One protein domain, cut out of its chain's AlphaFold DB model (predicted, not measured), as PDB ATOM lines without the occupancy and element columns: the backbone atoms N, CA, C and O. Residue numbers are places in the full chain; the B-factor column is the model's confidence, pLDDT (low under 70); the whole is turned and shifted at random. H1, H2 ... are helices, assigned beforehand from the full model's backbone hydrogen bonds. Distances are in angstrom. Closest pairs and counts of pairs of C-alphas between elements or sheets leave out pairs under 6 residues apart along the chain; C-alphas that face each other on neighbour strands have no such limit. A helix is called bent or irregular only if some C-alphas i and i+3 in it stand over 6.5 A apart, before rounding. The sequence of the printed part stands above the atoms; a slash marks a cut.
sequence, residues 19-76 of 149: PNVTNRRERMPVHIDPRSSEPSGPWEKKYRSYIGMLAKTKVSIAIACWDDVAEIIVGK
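Overview. This is residues 19 to 76 of the 149 residues of an uncharacterized protein of Vigna unguiculata (UniProt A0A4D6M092). One long helix, H1, forms a bar with a shorter helix, H2, set crosswise near its last residue, while a long unnamed stretch, residues 19 to 43, makes a wide arc towards the other end of H1. Within that arc residues 31 to 40 fold back as a narrow loop, where residues 31 to 32 pair with residues 39 to 40, antiparallel. The printed part has 58 residues with two named helices, H1 then H2, and no named strand; its class is all helix, though under half of the residues, 25 of 58, are in named elements. The whole is loose, with a radius of gyration of the C-alphas of 13.6 A, and flat, spanning 35 by 32 by 16 A.

Along the chain. The printed part begins with C-alpha 19 at (190.976, 215.880, 157.477), and residues 19 to 43 hold no named element. H1 is residues 44 to 58, from C-alpha 44 at (173.526, 207.861, 157.798), and is 21.0 A long. H2 is residues 66 to 75, 15.0 A long, ending with C-alpha 75 at (192.518, 202.504, 179.636). H2 is irregular, but only just: C-alphas 67 and 70 are 6.9 A apart, and its line is a rough one.

Arrangement. H1 and H2 are close but not clearly touching, with 1 pair of C-alphas within 8 A, those of Lys 58 and Ile 73, 6.9 A apart. Their lines are only just about perpendicular, at 71 degrees. Their centres are 17.4 A apart. In H1 every O i to N i+4 pair is within hydrogen-bond range; in H2 it is 4 of 6.

Size, cuts and confidence. The two C-alphas farthest apart are those of Arg 25 and Ala 64, 35.9 A. The printed part has no cut, and the link from H1 to H2, 7 residues, is short. The mean pLDDT of the printed part is 74.5; it is under 70 at residues 19 to 27, 57 to 58, 60 to 62 and 71 to 76 of this model.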
ATOM      1  N   PRO A  19     191.359 214.553 156.992       53.34
ATOM      2  CA  PRO A  19     190.976 215.880 157.477       53.34
ATOM      3  C   PRO A  19     189.613 216.369 156.961       53.34
ATOM      4  O   PRO A  19     188.903 217.072 157.679       53.34
ATOM      5  N   ASN A  20     189.203 215.962 155.752       54.16
ATOM      6  CA  ASN A  20     187.968 216.445 155.124       54.16
ATOM      7  C   ASN A  20     186.705 215.891 155.800       54.16
ATOM      8  O   ASN A  20     185.674 216.558 155.810       54.16
ATOM      9  N   VAL A  21     186.785 214.709 156.420       52.69
ATOM     10  CA  VAL A  21     185.664 214.114 157.178       52.69
ATOM     11  C   VAL A  21     185.515 214.766 158.557       52.69
ATOM     12  O   VAL A  21     184.434 214.759 159.137       52.69
ATOM     13  N   THR A  22     186.586 215.369 159.080       53.16
ATOM     14  CA  THR A  22     186.614 215.994 160.412       53.16
ATOM     15  C   THR A  22     186.197 217.463 160.429       53.16
ATOM     16  O   THR A  22     186.378 218.127 161.452       53.16
ATOM     17  N   ASN A  23     185.650 217.999 159.328       57.78
ATOM     18  CA  ASN A  23     185.203 219.388 159.282       57.78
ATOM     19  C   ASN A  23     184.046 219.607 160.275       57.78
ATOM     20  O   ASN A  23     182.877 219.373 159.985       57.78
ATOM     21  N   ARG A  24     184.411 220.069 161.476       54.81
ATOM     22  CA  ARG A  24     183.563 220.287 162.659       54.81
ATOM     23  C   ARG A  24     182.457 221.334 162.474       54.81
ATOM     24  O   ARG A  24     181.761 221.638 163.438       54.81
ATOM     25  N   ARG A  25     182.335 221.931 161.285       57.97
ATOM     26  CA  ARG A  25     181.413 223.039 161.009       57.97
ATOM     27  C   ARG A  25     179.999 222.576 160.659       57.97
ATOM     28  O   ARG A  25     179.062 223.331 160.881       57.97
ATOM     29  N   GLU A  26     179.824 221.342 160.193       65.69
ATOM     30  CA  GLU A  26     178.499 220.794 159.882       65.69
ATOM     31  C   GLU A  26     177.985 219.939 161.046       65.69
ATOM     32  O   GLU A  26     178.480 218.842 161.307       65.69
ATOM     33  N   ARG A  27     176.970 220.437 161.761       66.44
ATOM     34  CA  ARG A  27     176.197 219.613 162.698       66.44
ATOM     35  C   ARG A  27     175.274 218.705 161.897       66.44
ATOM     36  O   ARG A  27     174.415 219.183 161.164       66.44
ATOM     37  N   MET A  28     175.458 217.400 162.052       74.00
ATOM     38  CA  MET A  28     174.724 216.376 161.316       74.00
ATOM     39  C   MET A  28     173.800 215.625 162.277       74.00
ATOM     40  O   MET A  28     174.282 214.754 163.002       74.00
ATOM     41  N   PRO A  29     172.501 215.966 162.347       79.25
ATOM     42  CA  PRO A  29     171.561 215.217 163.169       79.25
ATOM     43  C   PRO A  29     171.367 213.817 162.573       79.25
ATOM     44  O   PRO A  29     171.057 213.675 161.392       79.25
ATOM     45  N   VAL A  30     171.579 212.786 163.388       85.31
ATOM     46  CA  VAL A  30     171.431 211.372 163.017       85.31
ATOM     47  C   VAL A  30     170.552 210.724 164.071       85.31
ATOM     48  O   VAL A  30     170.788 210.912 165.264       85.31
ATOM     49  N   HIS A  31     169.540 209.985 163.633       89.31
ATOM     50  CA  HIS A  31     168.727 209.174 164.528       89.31
ATOM     51  C   HIS A  31     169.390 207.805 164.682       89.31
ATOM     52  O   HIS A  31     169.826 207.231 163.688       89.31
ATOM     53  N   ILE A  32     169.480 207.285 165.904       88.06
ATOM     54  CA  ILE A  32     170.028 205.949 166.175       88.06
ATOM     55  C   ILE A  32     168.887 205.104 166.724       88.06
ATOM     56  O   ILE A  32     168.270 205.484 167.717       88.06
ATOM     57  N   ASP A  33     168.586 203.988 166.066       89.44
ATOM     58  CA  ASP A  33     167.622 203.028 166.594       89.44
ATOM     59  C   ASP A  33     168.207 202.356 167.852       89.44
ATOM     60  O   ASP A  33     169.239 201.688 167.763       89.44
ATOM     61  N   PRO A  34     167.575 202.502 169.029       85.56
ATOM     62  CA  PRO A  34     168.095 201.949 170.276       85.56
ATOM     63  C   PRO A  34     168.128 200.415 170.311       85.56
ATOM     64  O   PRO A  34     168.832 199.857 171.150       85.56
ATOM     65  N   ARG A  35     167.385 199.717 169.440       85.31
ATOM     66  CA  ARG A  35     167.338 198.246 169.434       85.31
ATOM     67  C   ARG A  35     168.387 197.625 168.519       85.31
ATOM     68  O   ARG A  35     168.978 196.614 168.881       85.31
ATOM     69  N   SER A  36     168.608 198.210 167.345       86.62
ATOM     70  CA  SER A  36     169.586 197.716 166.365       86.62
ATOM     71  C   SER A  36     170.938 198.430 166.438       86.62
ATOM     72  O   SER A  36     171.913 197.945 165.876       86.62
ATOM     73  N   SER A  37     171.018 199.568 167.139       82.81
ATOM     74  CA  SER A  37     172.152 200.506 167.093       82.81
ATOM     75  C   SER A  37     172.449 201.054 165.694       82.81
ATOM     76  O   SER A  37     173.514 201.630 165.460       82.81
ATOM     77  N   GLU A  38     171.507 200.910 164.759       89.25
ATOM     78  CA  GLU A  38     171.697 201.358 163.390       89.25
ATOM     79  C   GLU A  38     171.355 202.851 163.250       89.25
ATOM     80  O   GLU A  38     170.300 203.306 163.713       89.25
ATOM     81  N   PRO A  39     172.236 203.647 162.616       90.62
ATOM     82  CA  PRO A  39     171.933 205.025 162.276       90.62
ATOM     83  C   PRO A  39     170.927 205.095 161.121       90.62
ATOM     84  O   PRO A  39     170.948 204.266 160.215       90.62
ATOM     85  N   SER A  40     170.092 206.132 161.108       87.56
ATOM     86  CA  SER A  40     169.136 206.397 160.033       87.56
ATOM     87  C   SER A  40     169.017 207.891 159.704       87.56
ATOM     88  O   SER A  40     169.443 208.774 160.458       87.56
ATOM     89  N   GLY A  41     168.451 208.169 158.526       87.06
ATOM     90  CA  GLY A  41     168.216 209.515 158.006       87.06
ATOM     91  C   GLY A  41     169.200 209.943 156.908       87.06
ATOM     92  O   GLY A  41     170.078 209.177 156.509       87.06
ATOM     93  N   PRO A  42     169.092 211.192 156.416       88.19
ATOM     94  CA  PRO A  42     169.841 211.671 155.242       88.19
ATOM     95  C   PRO A  42     171.369 211.604 155.386       88.19
ATOM     96  O   PRO A  42     172.108 211.597 154.404       88.19
ATOM     97  N   TRP A  43     171.847 211.550 156.628       87.56
ATOM     98  CA  TRP A  43     173.254 211.631 156.996       87.56
ATOM     99  C   TRP A  43     173.880 210.289 157.386       87.56
ATOM    100  O   TRP A  43     175.075 210.250 157.689       87.56
ATOM    101  N   GLU A  44     173.114 209.194 157.345       86.38
ATOM    102  CA  GLU A  44     173.526 207.861 157.798       86.38
ATOM    103  C   GLU A  44     174.904 207.453 157.253       86.38
ATOM    104  O   GLU A  44     175.815 207.114 158.010       86.38
ATOM    105  N   LYS A  45     175.098 207.544 155.933       85.94
ATOM    106  CA  LYS A  45     176.347 207.130 155.274       85.94
ATOM    107  C   LYS A  45     177.559 207.924 155.771       85.94
ATOM    108  O   LYS A  45     178.627 207.358 156.006       85.94
ATOM    109  N   LYS A  46     177.402 209.239 155.952       83.62
ATOM    110  CA  LYS A  46     178.480 210.120 156.426       83.62
ATOM    111  C   LYS A  46     178.752 209.904 157.916       83.62
ATOM    112  O   LYS A  46     179.914 209.916 158.314       83.62
ATOM    113  N   TYR A  47     177.726 209.596 158.708       85.06
ATOM    114  CA  TYR A  47     177.879 209.176 160.099       85.06
ATOM    115  C   TYR A  47     178.640 207.853 160.230       85.06
ATOM    116  O   TYR A  47     179.638 207.806 160.947       85.06
ATOM    117  N   ARG A  48     178.260 206.806 159.482       83.56
ATOM    118  CA  ARG A  48     178.992 205.524 159.461       83.56
ATOM    119  C   ARG A  48     180.457 205.715 159.073       83.56
ATOM    120  O   ARG A  48     181.344 205.156 159.713       83.56
ATOM    121  N   SER A  49     180.717 206.547 158.063       82.00
ATOM    122  CA  SER A  49     182.077 206.905 157.642       82.00
ATOM    123  C   SER A  49     182.867 207.592 158.766       82.00
ATOM    124  O   SER A  49     184.004 207.216 159.058       82.00
ATOM    125  N   TYR A  50     182.245 208.553 159.457       81.69
ATOM    126  CA  TYR A  50     182.849 209.252 160.589       81.69
ATOM    127  C   TYR A  50     183.144 208.318 161.774       81.69
ATOM    128  O   TYR A  50     184.259 208.335 162.295       81.69
ATOM    129  N   ILE A  51     182.196 207.456 162.160       81.81
ATOM    130  CA  ILE A  51     182.400 206.446 163.209       81.81
ATOM    131  C   ILE A  51     183.511 205.468 162.819       81.81
ATOM    132  O   ILE A  51     184.398 205.204 163.627       81.81
ATOM    133  N   GLY A  52     183.536 204.993 161.570       79.44
ATOM    134  CA  GLY A  52     184.608 204.130 161.071       79.44
ATOM    135  C   GLY A  52     185.990 204.789 161.146       79.44
ATOM    136  O   GLY A  52     186.979 204.127 161.460       79.44
ATOM    137  N   MET A  53     186.077 206.101 160.915       76.75
ATOM    138  CA  MET A  53     187.312 206.866 161.116       76.75
ATOM    139  C   MET A  53     187.681 206.976 162.602       76.75
ATOM    140  O   MET A  53     188.832 206.725 162.966       76.75
ATOM    141  N   LEU A  54     186.722 207.296 163.476       75.19
ATOM    142  CA  LEU A  54     186.965 207.353 164.919       75.19
ATOM    143  C   LEU A  54     187.449 206.006 165.464       75.19
ATOM    144  O   LEU A  54     188.431 205.971 166.202       75.19
ATOM    145  N   ALA A  55     186.836 204.902 165.040       75.44
ATOM    146  CA  ALA A  55     187.285 203.562 165.386       75.44
ATOM    147  C   ALA A  55     188.744 203.351 164.954       75.44
ATOM    148  O   ALA A  55     189.586 203.069 165.797       75.44
ATOM    149  N   LYS A  56     189.094 203.620 163.689       72.06
ATOM    150  CA  LYS A  56     190.474 203.475 163.176       72.06
ATOM    151  C   LYS A  56     191.512 204.355 163.880       72.06
ATOM    152  O   LYS A  56     192.691 204.020 163.885       72.06
ATOM    153  N   THR A  57     191.108 205.497 164.440       67.62
ATOM    154  CA  THR A  57     192.030 206.391 165.169       67.62
ATOM    155  C   THR A  57     192.210 206.003 166.635       67.62
ATOM    156  O   THR A  57     193.229 206.346 167.236       67.62
ATOM    157  N   LYS A  58     191.237 205.308 167.230       69.81
ATOM    158  CA  LYS A  58     191.239 204.948 168.657       69.81
ATOM    159  C   LYS A  58     191.640 203.493 168.896       69.81
ATOM    160  O   LYS A  58     192.417 203.217 169.812       69.81
ATOM    161  N   VAL A  59     191.162 202.600 168.042       72.00
ATOM    162  CA  VAL A  59     191.367 201.152 168.075       72.00
ATOM    163  C   VAL A  59     192.619 200.829 167.259       72.00
ATOM    164  O   VAL A  59     192.693 201.139 166.071       72.00
ATOM    165  N   SER A  60     193.639 200.262 167.908       68.94
ATOM    166  CA  SER A  60     194.848 199.825 167.198       68.94
ATOM    167  C   SER A  60     194.510 198.628 166.310       68.94
ATOM    168  O   SER A  60     193.833 197.711 166.758       68.94
ATOM    169  N   ILE A  61     195.026 198.592 165.078       69.44
ATOM    170  CA  ILE A  61     194.913 197.403 164.212       69.44
ATOM    171  C   ILE A  61     195.683 196.197 164.773       69.44
ATOM    172  O   ILE A  61     195.440 195.067 164.375       69.44
ATOM    173  N   ALA A  62     196.600 196.437 165.713       67.50
ATOM    174  CA  ALA A  62     197.359 195.399 166.402       67.50
ATOM    175  C   ALA A  62     196.629 194.828 167.631       67.50
ATOM    176  O   ALA A  62     197.254 194.148 168.441       67.50
ATOM    177  N   ILE A  63     195.344 195.144 167.826       70.06
ATOM    178  CA  ILE A  63     194.556 194.507 168.881       70.06
ATOM    179  C   ILE A  63     194.411 193.023 168.544       70.06
ATOM    180  O   ILE A  63     193.974 192.669 167.451       70.06
ATOM    181  N   ALA A  64     194.807 192.178 169.493       72.25
ATOM    182  CA  ALA A  64     194.775 190.732 169.333       72.25
ATOM    183  C   ALA A  64     193.338 190.186 169.315       72.25
ATOM    184  O   ALA A  64     193.064 189.247 168.570       72.25
ATOM    185  N   CYS A  65     192.426 190.789 170.089       75.75
ATOM    186  CA  CYS A  65     191.034 190.361 170.197       75.75
ATOM    187  C   CYS A  65     190.050 191.543 170.263       75.75
ATOM    188  O   CYS A  65     190.285 192.531 170.955       75.75
ATOM    189  N   TRP A  66     188.918 191.433 169.561       74.06
ATOM    190  CA  TRP A  66     187.874 192.467 169.553       74.06
ATOM    191  C   TRP A  66     187.184 192.652 170.911       74.06
ATOM    192  O   TRP A  66     186.718 193.758 171.190       74.06
ATOM    193  N   ASP A  67     187.167 191.624 171.759       80.31
ATOM    194  CA  ASP A  67     186.574 191.697 173.101       80.31
ATOM    195  C   ASP A  67     187.351 192.661 174.020       80.31
ATOM    196  O   ASP A  67     186.762 193.357 174.846       80.31
ATOM    197  N   ASP A  68     188.656 192.822 173.784       75.88
ATOM    198  CA  ASP A  68     189.537 193.689 174.580       75.88
ATOM    199  C   ASP A  68     189.385 195.179 174.223       75.88
ATOM    200  O   ASP A  68     189.940 196.067 174.877       75.88
ATOM    201  N   VAL A  69     188.645 195.497 173.153       73.50
ATOM    202  CA  VAL A  69     188.529 196.866 172.629       73.50
ATOM    203  C   VAL A  69     187.932 197.812 173.669       73.50
ATOM    204  O   VAL A  69     188.376 198.958 173.768       73.50
ATOM    205  N   ALA A  70     186.962 197.351 174.464       71.06
ATOM    206  CA  ALA A  70     186.334 198.165 175.502       71.06
ATOM    207  C   ALA A  70     187.342 198.578 176.589       71.06
ATOM    208  O   ALA A  70     187.454 199.764 176.907       71.06
ATOM    209  N   GLU A  71     188.133 197.631 177.094       67.44
ATOM    210  CA  GLU A  71     189.162 197.884 178.110       67.44
ATOM    211  C   GLU A  71     190.275 198.793 177.572       67.44
ATOM    212  O   GLU A  71     190.700 199.742 178.236       67.44
ATOM    213  N   ILE A  72     190.685 198.580 176.318       66.31
ATOM    214  CA  ILE A  72     191.727 199.373 175.657       66.31
ATOM    215  C   ILE A  72     191.263 200.812 175.401       66.31
ATOM    216  O   ILE A  72     192.061 201.741 175.537       66.31
ATOM    217  N   ILE A  73     189.992 201.035 175.039       65.00
ATOM    218  CA  ILE A  73     189.444 202.387 174.837       65.00
ATOM    219  C   ILE A  73     189.355 203.149 176.165       65.00
ATOM    220  O   ILE A  73     189.647 204.347 176.187       65.00
ATOM    221  N   VAL A  74     188.979 202.473 177.256       65.31
ATOM    222  CA  VAL A  74     188.844 203.087 178.588       65.31
ATOM    223  C   VAL A  74     190.211 203.332 179.243       65.31
ATOM    224  O   VAL A  74     190.389 204.345 179.916       65.31
ATOM    225  N   GLY A  75     191.196 202.458 179.002       55.03
ATOM    226  CA  GLY A  75     192.518 202.504 179.636       55.03
ATOM    227  C   GLY A  75     193.613 203.268 178.882       55.03
ATOM    228  O   GLY A  75     194.697 203.465 179.433       55.03
ATOM    229  N   LYS A  76     193.398 203.705 177.631       54.41
ATOM    230  CA  LYS A  76     194.481 204.337 176.855       54.41
ATOM    231  C   LYS A  76     194.811 205.740 177.384       54.41
ATOM    232  O   LYS A  76     193.944 206.621 177.342       54.41
TER     233      LYS A  76